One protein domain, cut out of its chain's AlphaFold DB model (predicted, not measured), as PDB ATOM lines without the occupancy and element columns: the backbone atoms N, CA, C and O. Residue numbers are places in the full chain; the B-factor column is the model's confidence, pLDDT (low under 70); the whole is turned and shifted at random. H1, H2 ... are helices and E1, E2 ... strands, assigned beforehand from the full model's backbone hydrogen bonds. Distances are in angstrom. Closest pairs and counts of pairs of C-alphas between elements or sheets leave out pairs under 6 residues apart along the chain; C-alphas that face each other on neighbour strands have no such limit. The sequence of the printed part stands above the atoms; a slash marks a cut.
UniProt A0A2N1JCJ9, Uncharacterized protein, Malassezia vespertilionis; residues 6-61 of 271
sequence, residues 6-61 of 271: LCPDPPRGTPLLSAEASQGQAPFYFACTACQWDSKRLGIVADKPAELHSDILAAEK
ATOM      1  N   LEU A   6     -20.202 -23.403  21.579       59.66
ATOM      2  CA  LEU A   6     -20.810 -24.562  22.211       59.66
ATOM      3  C   LEU A   6     -20.073 -24.762  23.535       59.66
ATOM      4  O   LEU A   6     -18.849 -24.889  23.528       59.66
ATOM      5  N   CYS A   7     -20.787 -24.687  24.652       62.81
ATOM      6  CA  CYS A   7     -20.195 -24.819  25.980       62.81
ATOM      7  C   CYS A   7     -20.738 -26.081  26.664       62.81
ATOM      8  O   CYS A   7     -21.954 -26.281  26.657       62.81
ATOM      9  N   PRO A   8     -19.864 -26.922  27.234       60.34
ATOM     10  CA  PRO A   8     -20.253 -27.931  28.212       60.34
ATOM     11  C   PRO A   8     -20.510 -27.268  29.576       60.34
ATOM     12  O   PRO A   8     -19.817 -26.314  29.935       60.34
ATOM     13  N   ASP A   9     -21.499 -27.751  30.330       63.47
ATOM     14  CA  ASP A   9     -21.758 -27.326  31.714       63.47
ATOM     15  C   ASP A   9     -21.457 -28.477  32.681       63.47
ATOM     16  O   ASP A   9     -22.320 -29.330  32.886       63.47
ATOM     17  N   PRO A  10     -20.266 -28.562  33.291       57.72
ATOM     18  CA  PRO A  10     -20.051 -29.580  34.304       57.72
ATOM     19  C   PRO A  10     -20.884 -29.249  35.565       57.72
ATOM     20  O   PRO A  10     -21.114 -28.072  35.872       57.72
ATOM     21  N   PRO A  11     -21.366 -30.258  36.312       57.19
ATOM     22  CA  PRO A  11     -22.184 -30.044  37.503       57.19
ATOM     23  C   PRO A  11     -21.457 -29.170  38.536       57.19
ATOM     24  O   PRO A  11     -20.248 -29.282  38.742       57.19
ATOM     25  N   ARG A  12     -22.202 -28.276  39.204       53.41
ATOM     26  CA  ARG A  12     -21.651 -27.328  40.189       53.41
ATOM     27  C   ARG A  12     -20.911 -28.085  41.300       53.41
ATOM     28  O   ARG A  12     -21.549 -28.682  42.158       53.41
ATOM     29  N   GLY A  13     -19.580 -28.042  41.280       57.12
ATOM     30  CA  GLY A  13     -18.723 -28.732  42.254       57.12
ATOM     31  C   GLY A  13     -17.403 -29.250  41.680       57.12
ATOM     32  O   GLY A  13     -16.459 -29.460  42.433       57.12
ATOM     33  N   THR A  14     -17.293 -29.397  40.358       57.78
ATOM     34  CA  THR A  14     -16.038 -29.798  39.704       57.78
ATOM     35  C   THR A  14     -15.093 -28.604  39.513       57.78
ATOM     36  O   THR A  14     -15.510 -27.577  38.966       57.78
ATOM     37  N   PRO A  15     -13.816 -28.705  39.921       58.72
ATOM     38  CA  PRO A  15     -12.848 -27.632  39.733       58.72
ATOM     39  C   PRO A  15     -12.610 -27.358  38.241       58.72
ATOM     40  O   PRO A  15     -12.430 -28.286  37.452       58.72
ATOM     41  N   LEU A  16     -12.553 -26.076  37.857       56.59
ATOM     42  CA  LEU A  16     -12.398 -25.613  36.463       56.59
ATOM     43  C   LEU A  16     -11.080 -26.054  35.789       56.59
ATOM     44  O   LEU A  16     -10.935 -25.917  34.581       56.59
ATOM     45  N   LEU A  17     -10.128 -26.572  36.573       58.53
ATOM     46  CA  LEU A  17      -8.835 -27.106  36.125       58.53
ATOM     47  C   LEU A  17      -8.816 -28.643  36.027       58.53
ATOM     48  O   LEU A  17      -7.775 -29.225  35.731       58.53
ATOM     49  N   SER A  18      -9.934 -29.316  36.315       58.31
ATOM     50  CA  SER A  18     -10.034 -30.773  36.199       58.31
ATOM     51  C   SER A  18      -9.979 -31.228  34.737       58.31
ATOM     52  O   SER A  18     -10.425 -30.532  33.819       58.31
ATOM     53  N   ALA A  19      -9.477 -32.446  34.518       57.25
ATOM     54  CA  ALA A  19      -9.530 -33.099  33.212       57.25
ATOM     55  C   ALA A  19     -10.981 -33.243  32.705       57.25
ATOM     56  O   ALA A  19     -11.226 -33.145  31.507       57.25
ATOM     57  N   GLU A  20     -11.943 -33.389  33.616       55.38
ATOM     58  CA  GLU A  20     -13.385 -33.480  33.347       55.38
ATOM     59  C   GLU A  20     -13.949 -32.179  32.754       55.38
ATOM     60  O   GLU A  20     -14.706 -32.222  31.783       55.38
ATOM     61  N   ALA A  21     -13.502 -31.014  33.243       54.25
ATOM     62  CA  ALA A  21     -13.866 -29.712  32.673       54.25
ATOM     63  C   ALA A  21     -13.335 -29.524  31.236       54.25
ATOM     64  O   ALA A  21     -13.913 -28.780  30.445       54.25
ATOM     65  N   SER A  22     -12.255 -30.232  30.885       55.03
ATOM     66  CA  SER A  22     -11.648 -30.223  29.545       55.03
ATOM     67  C   SER A  22     -12.249 -31.268  28.594       55.03
ATOM     68  O   SER A  22     -12.069 -31.162  27.383       55.03
ATOM     69  N   GLN A  23     -12.969 -32.269  29.117       58.66
ATOM     70  CA  GLN A  23     -13.556 -33.369  28.335       58.66
ATOM     71  C   GLN A  23     -14.919 -33.033  27.719       58.66
ATOM     72  O   GLN A  23     -15.413 -33.790  26.888       58.66
ATOM     73  N   GLY A  24     -15.511 -31.894  28.081       61.97
ATOM     74  CA  GLY A  24     -16.769 -31.438  27.505       61.97
ATOM     75  C   GLY A  24     -17.918 -32.407  27.752       61.97
ATOM     76  O   GLY A  24     -18.501 -32.933  26.811       61.97
ATOM     77  N   GLN A  25     -18.226 -32.653  29.022       69.75
ATOM     78  CA  GLN A  25     -19.367 -33.477  29.402       69.75
ATOM     79  C   GLN A  25     -20.690 -32.733  29.182       69.75
ATOM     80  O   GLN A  25     -20.761 -31.505  29.270       69.75
ATOM     81  N   ALA A  26     -21.731 -33.506  28.875       72.38
ATOM     82  CA  ALA A  26     -23.103 -33.027  28.818       72.38
ATOM     83  C   ALA A  26     -23.508 -32.356  30.149       72.38
ATOM     84  O   ALA A  26     -23.021 -32.771  31.205       72.38
ATOM     85  N   PRO A  27     -24.427 -31.378  30.129       81.81
ATOM     86  CA  PRO A  27     -25.189 -30.908  28.973       81.81
ATOM     87  C   PRO A  27     -24.488 -29.815  28.149       81.81
ATOM     88  O   PRO A  27     -23.784 -28.946  28.669       81.81
ATOM     89  N   PHE A  28     -24.745 -29.821  26.841       85.25
ATOM     90  CA  PHE A  28     -24.288 -28.804  25.901       85.25
ATOM     91  C   PHE A  28     -25.335 -27.713  25.709       85.25
ATOM     92  O   PHE A  28     -26.533 -27.974  25.591       85.25
ATOM     93  N   TYR A  29     -24.866 -26.474  25.603       87.38
ATOM     94  CA  TYR A  29     -25.699 -25.305  25.342       87.38
ATOM     95  C   TYR A  29     -24.928 -24.265  24.522       87.38
ATOM     96  O   TYR A  29     -23.705 -24.332  24.360       87.38
ATOM     97  N   PHE A  30     -25.643 -23.277  23.994       86.44
ATOM     98  CA  PHE A  30     -25.043 -22.154  23.293       86.44
ATOM     99  C   PHE A  30     -24.716 -21.007  24.242       86.44
ATOM    100  O   PHE A  30     -25.553 -20.593  25.047       86.44
ATOM    101  N   ALA A  31     -23.530 -20.424  24.072       86.81
ATOM    102  CA  ALA A  31     -23.103 -19.244  24.807       86.81
ATOM    103  C   ALA A  31     -22.511 -18.166  23.888       86.81
ATOM    104  O   ALA A  31     -21.920 -18.435  22.832       86.81
ATOM    105  N   CYS A  32     -22.652 -16.909  24.303       83.69
ATOM    106  CA  CYS A  32     -21.967 -15.775  23.696       83.69
ATOM    107  C   CYS A  32     -20.881 -15.250  24.638       83.69
ATOM    108  O   CYS A  32     -21.182 -14.779  25.729       83.69
ATOM    109  N   THR A  33     -19.626 -15.246  24.195       84.38
ATOM    110  CA  THR A  33     -18.502 -14.737  25.000       84.38
ATOM    111  C   THR A  33     -18.523 -13.221  25.191       84.38
ATOM    112  O   THR A  33     -17.965 -12.725  26.160       84.38
ATOM    113  N   ALA A  34     -19.174 -12.476  24.292       83.00
ATOM    114  CA  ALA A  34     -19.194 -11.016  24.346       83.00
ATOM    115  C   ALA A  34     -20.228 -10.465  25.339       83.00
ATOM    116  O   ALA A  34     -19.933  -9.537  26.082       83.00
ATOM    117  N   CYS A  35     -21.445 -11.017  25.341       80.56
ATOM    118  CA  CYS A  35     -22.543 -10.532  26.182       80.56
ATOM    119  C   CYS A  35     -22.987 -11.528  27.260       80.56
ATOM    120  O   CYS A  35     -23.977 -11.265  27.936       80.56
ATOM    121  N   GLN A  36     -22.291 -12.664  27.398       84.62
ATOM    122  CA  GLN A  36     -22.586 -13.728  28.370       84.62
ATOM    123  C   GLN A  36     -24.007 -14.305  28.262       84.62
ATOM    124  O   GLN A  36     -24.529 -14.878  29.214       84.62
ATOM    125  N   TRP A  37     -24.645 -14.163  27.100       84.38
ATOM    126  CA  TRP A  37     -25.938 -14.785  26.834       84.38
ATOM    127  C   TRP A  37     -25.802 -16.309  26.782       84.38
ATOM    128  O   TRP A  37     -24.850 -16.813  26.178       84.38
ATOM    129  N   ASP A  38     -26.773 -17.012  27.363       87.06
ATOM    130  CA  ASP A  38     -26.860 -18.464  27.436       87.06
ATOM    131  C   ASP A  38     -28.210 -18.989  26.924       87.06
ATOM    132  O   ASP A  38     -29.272 -18.428  27.190       87.06
ATOM    133  N   SER A  39     -28.190 -20.112  26.205       87.62
ATOM    134  CA  SER A  39     -29.417 -20.716  25.670       87.62
ATOM    135  C   SER A  39     -30.212 -21.537  26.688       87.62
ATOM    136  O   SER A  39     -31.343 -21.931  26.405       87.62
ATOM    137  N   LYS A  40     -29.662 -21.740  27.894       85.38
ATOM    138  CA  LYS A  40     -30.318 -22.454  29.003       85.38
ATOM    139  C   LYS A  40     -31.669 -21.835  29.361       85.38
ATOM    140  O   LYS A  40     -32.631 -22.552  29.603       85.38
ATOM    141  N   ARG A  41     -31.764 -20.500  29.320       78.31
ATOM    142  CA  ARG A  41     -33.001 -19.749  29.610       78.31
ATOM    143  C   ARG A  41     -34.139 -20.037  28.635       78.31
ATOM    144  O   ARG A  41     -35.292 -19.813  28.975       78.31
ATOM    145  N   LEU A  42     -33.805 -20.503  27.434       80.25
ATOM    146  CA  LEU A  42     -34.759 -20.848  26.383       80.25
ATOM    147  C   LEU A  42     -35.069 -22.349  26.346       80.25
ATOM    148  O   LEU A  42     -35.797 -22.793  25.466       80.25
ATOM    149  N   GLY A  43     -34.477 -23.141  27.247       84.25
ATOM    150  CA  GLY A  43     -34.590 -24.598  27.224       84.25
ATOM    151  C   GLY A  43     -33.826 -25.269  26.078       84.25
ATOM    152  O   GLY A  43     -34.044 -26.446  25.826       84.25
ATOM    153  N   ILE A  44     -32.926 -24.556  25.390       85.12
ATOM    154  CA  ILE A  44     -32.101 -25.127  24.315       85.12
ATOM    155  C   ILE A  44     -30.838 -25.706  24.955       85.12
ATOM    156  O   ILE A  44     -29.818 -25.016  25.098       85.12
ATOM    157  N   VAL A  45     -30.955 -26.952  25.398       88.06
ATOM    158  CA  VAL A  45     -29.929 -27.724  26.099       88.06
ATOM    159  C   VAL A  45     -30.019 -29.159  25.595       88.06
ATOM    160  O   VAL A  45     -31.116 -29.707  25.552       88.06
ATOM    161  N   ALA A  46     -28.894 -29.767  25.222       86.19
ATOM    162  CA  ALA A  46     -28.886 -31.144  24.732       86.19
ATOM    163  C   ALA A  46     -27.719 -31.956  25.294       86.19
ATOM    164  O   ALA A  46     -26.661 -31.409  25.609       86.19
ATOM    165  N   ASP A  47     -27.885 -33.274  25.351       85.56
ATOM    166  CA  ASP A  47     -26.843 -34.184  25.833       85.56
ATOM    167  C   ASP A  47     -25.738 -34.390  24.796       85.56
ATOM    168  O   ASP A  47     -24.597 -34.683  25.150       85.56
ATOM    169  N   LYS A  48     -26.044 -34.195  23.506       85.88
ATOM    170  CA  LYS A  48     -25.055 -34.244  22.424       85.88
ATOM    171  C   LYS A  48     -24.992 -32.927  21.650       85.88
ATOM    172  O   LYS A  48     -26.033 -32.352  21.331       85.88
ATOM    173  N   PRO A  49     -23.801 -32.492  21.196       79.56
ATOM    174  CA  PRO A  49     -23.659 -31.254  20.423       79.56
ATOM    175  C   PRO A  49     -24.485 -31.238  19.129       79.56
ATOM    176  O   PRO A  49     -24.951 -30.185  18.701       79.56
ATOM    177  N   ALA A  50     -24.666 -32.401  18.496       80.94
ATOM    178  CA  ALA A  50     -25.430 -32.531  17.257       80.94
ATOM    179  C   ALA A  50     -26.941 -32.297  17.455       80.94
ATOM    180  O   ALA A  50     -27.609 -31.822  16.536       80.94
ATOM    181  N   GLU A  51     -27.467 -32.587  18.646       83.75
ATOM    182  CA  GLU A  51     -28.897 -32.484  18.971       83.75
ATOM    183  C   GLU A  51     -29.330 -31.013  19.171       83.75
ATOM    184  O   GLU A  51     -30.433 -30.627  18.790       83.75
ATOM    185  N   LEU A  52     -28.418 -30.129  19.599       83.38
ATOM    186  CA  LEU A  52     -28.677 -28.679  19.665       83.38
ATOM    187  C   LEU A  52     -29.078 -28.079  18.308       83.38
ATOM    188  O   LEU A  52     -29.852 -27.122  18.234       83.38
ATOM    189  N   HIS A  53     -28.530 -28.611  17.211       80.44
ATOM    190  CA  HIS A  53     -28.860 -28.125  15.874       80.44
ATOM    191  C   HIS A  53     -30.255 -28.581  15.426       80.44
ATOM    192  O   HIS A  53     -30.935 -27.830  14.719       80.44
ATOM    193  N   SER A  54     -30.705 -29.776  15.835       82.06
ATOM    194  CA  SER A  54     -32.064 -30.241  15.532       82.06
ATOM    195  C   SER A  54     -33.134 -29.385  16.202       82.06
ATOM    196  O   SER A  54     -34.157 -29.134  15.570       82.06
ATOM    197  N   ASP A  55     -32.881 -28.859  17.400       80.75
ATOM    198  CA  ASP A  55     -33.834 -27.983  18.092       80.75
ATOM    199  C   ASP A  55     -33.997 -26.639  17.377       80.75
ATOM    200  O   ASP A  55     -35.117 -26.179  17.152       80.75
ATOM    201  N   ILE A  56     -32.889 -26.040  16.919       81.81
ATOM    202  CA  ILE A  56     -32.929 -24.815  16.103       81.81
ATOM    203  C   ILE A  56     -33.652 -25.076  14.775       81.81
ATOM    204  O   ILE A  56     -34.502 -24.288  14.369       81.81
ATOM    205  N   LEU A  57     -33.352 -26.193  14.102       81.81
ATOM    206  CA  LEU A  57     -34.059 -26.603  12.884       81.81
ATOM    207  C   LEU A  57     -35.561 -26.796  13.124       81.81
ATOM    208  O   LEU A  57     -36.376 -26.434  12.278       81.81
ATOM    209  N   ALA A  58     -35.937 -27.381  14.259       79.94
ATOM    210  CA  ALA A  58     -37.330 -27.608  14.608       79.94
ATOM    211  C   ALA A  58     -38.069 -26.297  14.904       79.94
ATOM    212  O   ALA A  58     -39.240 -26.182  14.550       79.94
ATOM    213  N   ALA A  59     -37.398 -25.311  15.496       75.38
ATOM    214  CA  ALA A  59     -37.955 -23.982  15.724       75.38
ATOM    215  C   ALA A  59     -38.139 -23.174  14.428       75.38
ATOM    216  O   ALA A  59     -39.044 -22.354  14.337       75.38
ATOM    217  N   GLU A  60     -37.337 -23.444  13.395       74.50
ATOM    218  CA  GLU A  60     -37.505 -22.848  12.061       74.50
ATOM    219  C   GLU A  60     -38.683 -23.431  11.255       74.50
ATOM    220  O   GLU A  60     -38.913 -23.005  10.120       74.50
ATOM    221  N   LYS A  61     -39.427 -24.413  11.790       68.25
ATOM    222  CA  LYS A  61     -40.585 -25.005  11.101       68.25
ATOM    223  C   LYS A  61     -41.570 -23.916  10.645       68.25
ATOM    224  O   LYS A  61     -41.766 -22.927  11.350       68.25
TER     225      LYS A  61
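This is residues 6 to 61 of the 271 residues of an uncharacterized protein of Malassezia vespertilionis (UniProt A0A2N1JCJ9). What is the shape? A two-stranded antiparallel ribbon, E1 and E2, lies in the middle of an elongated form, with H1 toward one end, H3 toward the other and residues 12 to 19 sticking out. What builds it? The 56 printed residues run E1, H1, E2, H2, H3, a mixed class with 24 in named elements. It is only just loose, close to compact: radius of gyration of the C-alphas 12.3 A, spans 40 by 24 by 15 A.

Where are the strands? E1, residues 6 to 8, starts at C-alpha 6 (-20.810, -24.562, 22.211); E2, residues 28 to 31, measures 9.7 A. Where are the helices? H1 is residues 19 to 22, H2 39 to 42, and H3 51 to 59, 12.8 A long, ending at C-alpha 59 (-37.955, -23.982, 15.724).

How do E1 and E2 pair? They are antiparallel at 128 degrees; N 7 and O 29, 3.0 A apart, are within hydrogen-bond range. Where are the helices? The closest C-alphas of E2 and H2, Phe 30 and Ser 39, are 5.2 A apart; H1, H2 and H3 are apart from each other. In H3 every O i to N i+4 pair is within hydrogen-bond range; H1 and H2 are too short for one.

How large? The farthest C-alphas, Leu 17 and Lys 61, are 40.5 A apart; the printed part has no cut and no long link. Where is confidence low? Residues 6 to 25 and 61 have pLDDT under 70.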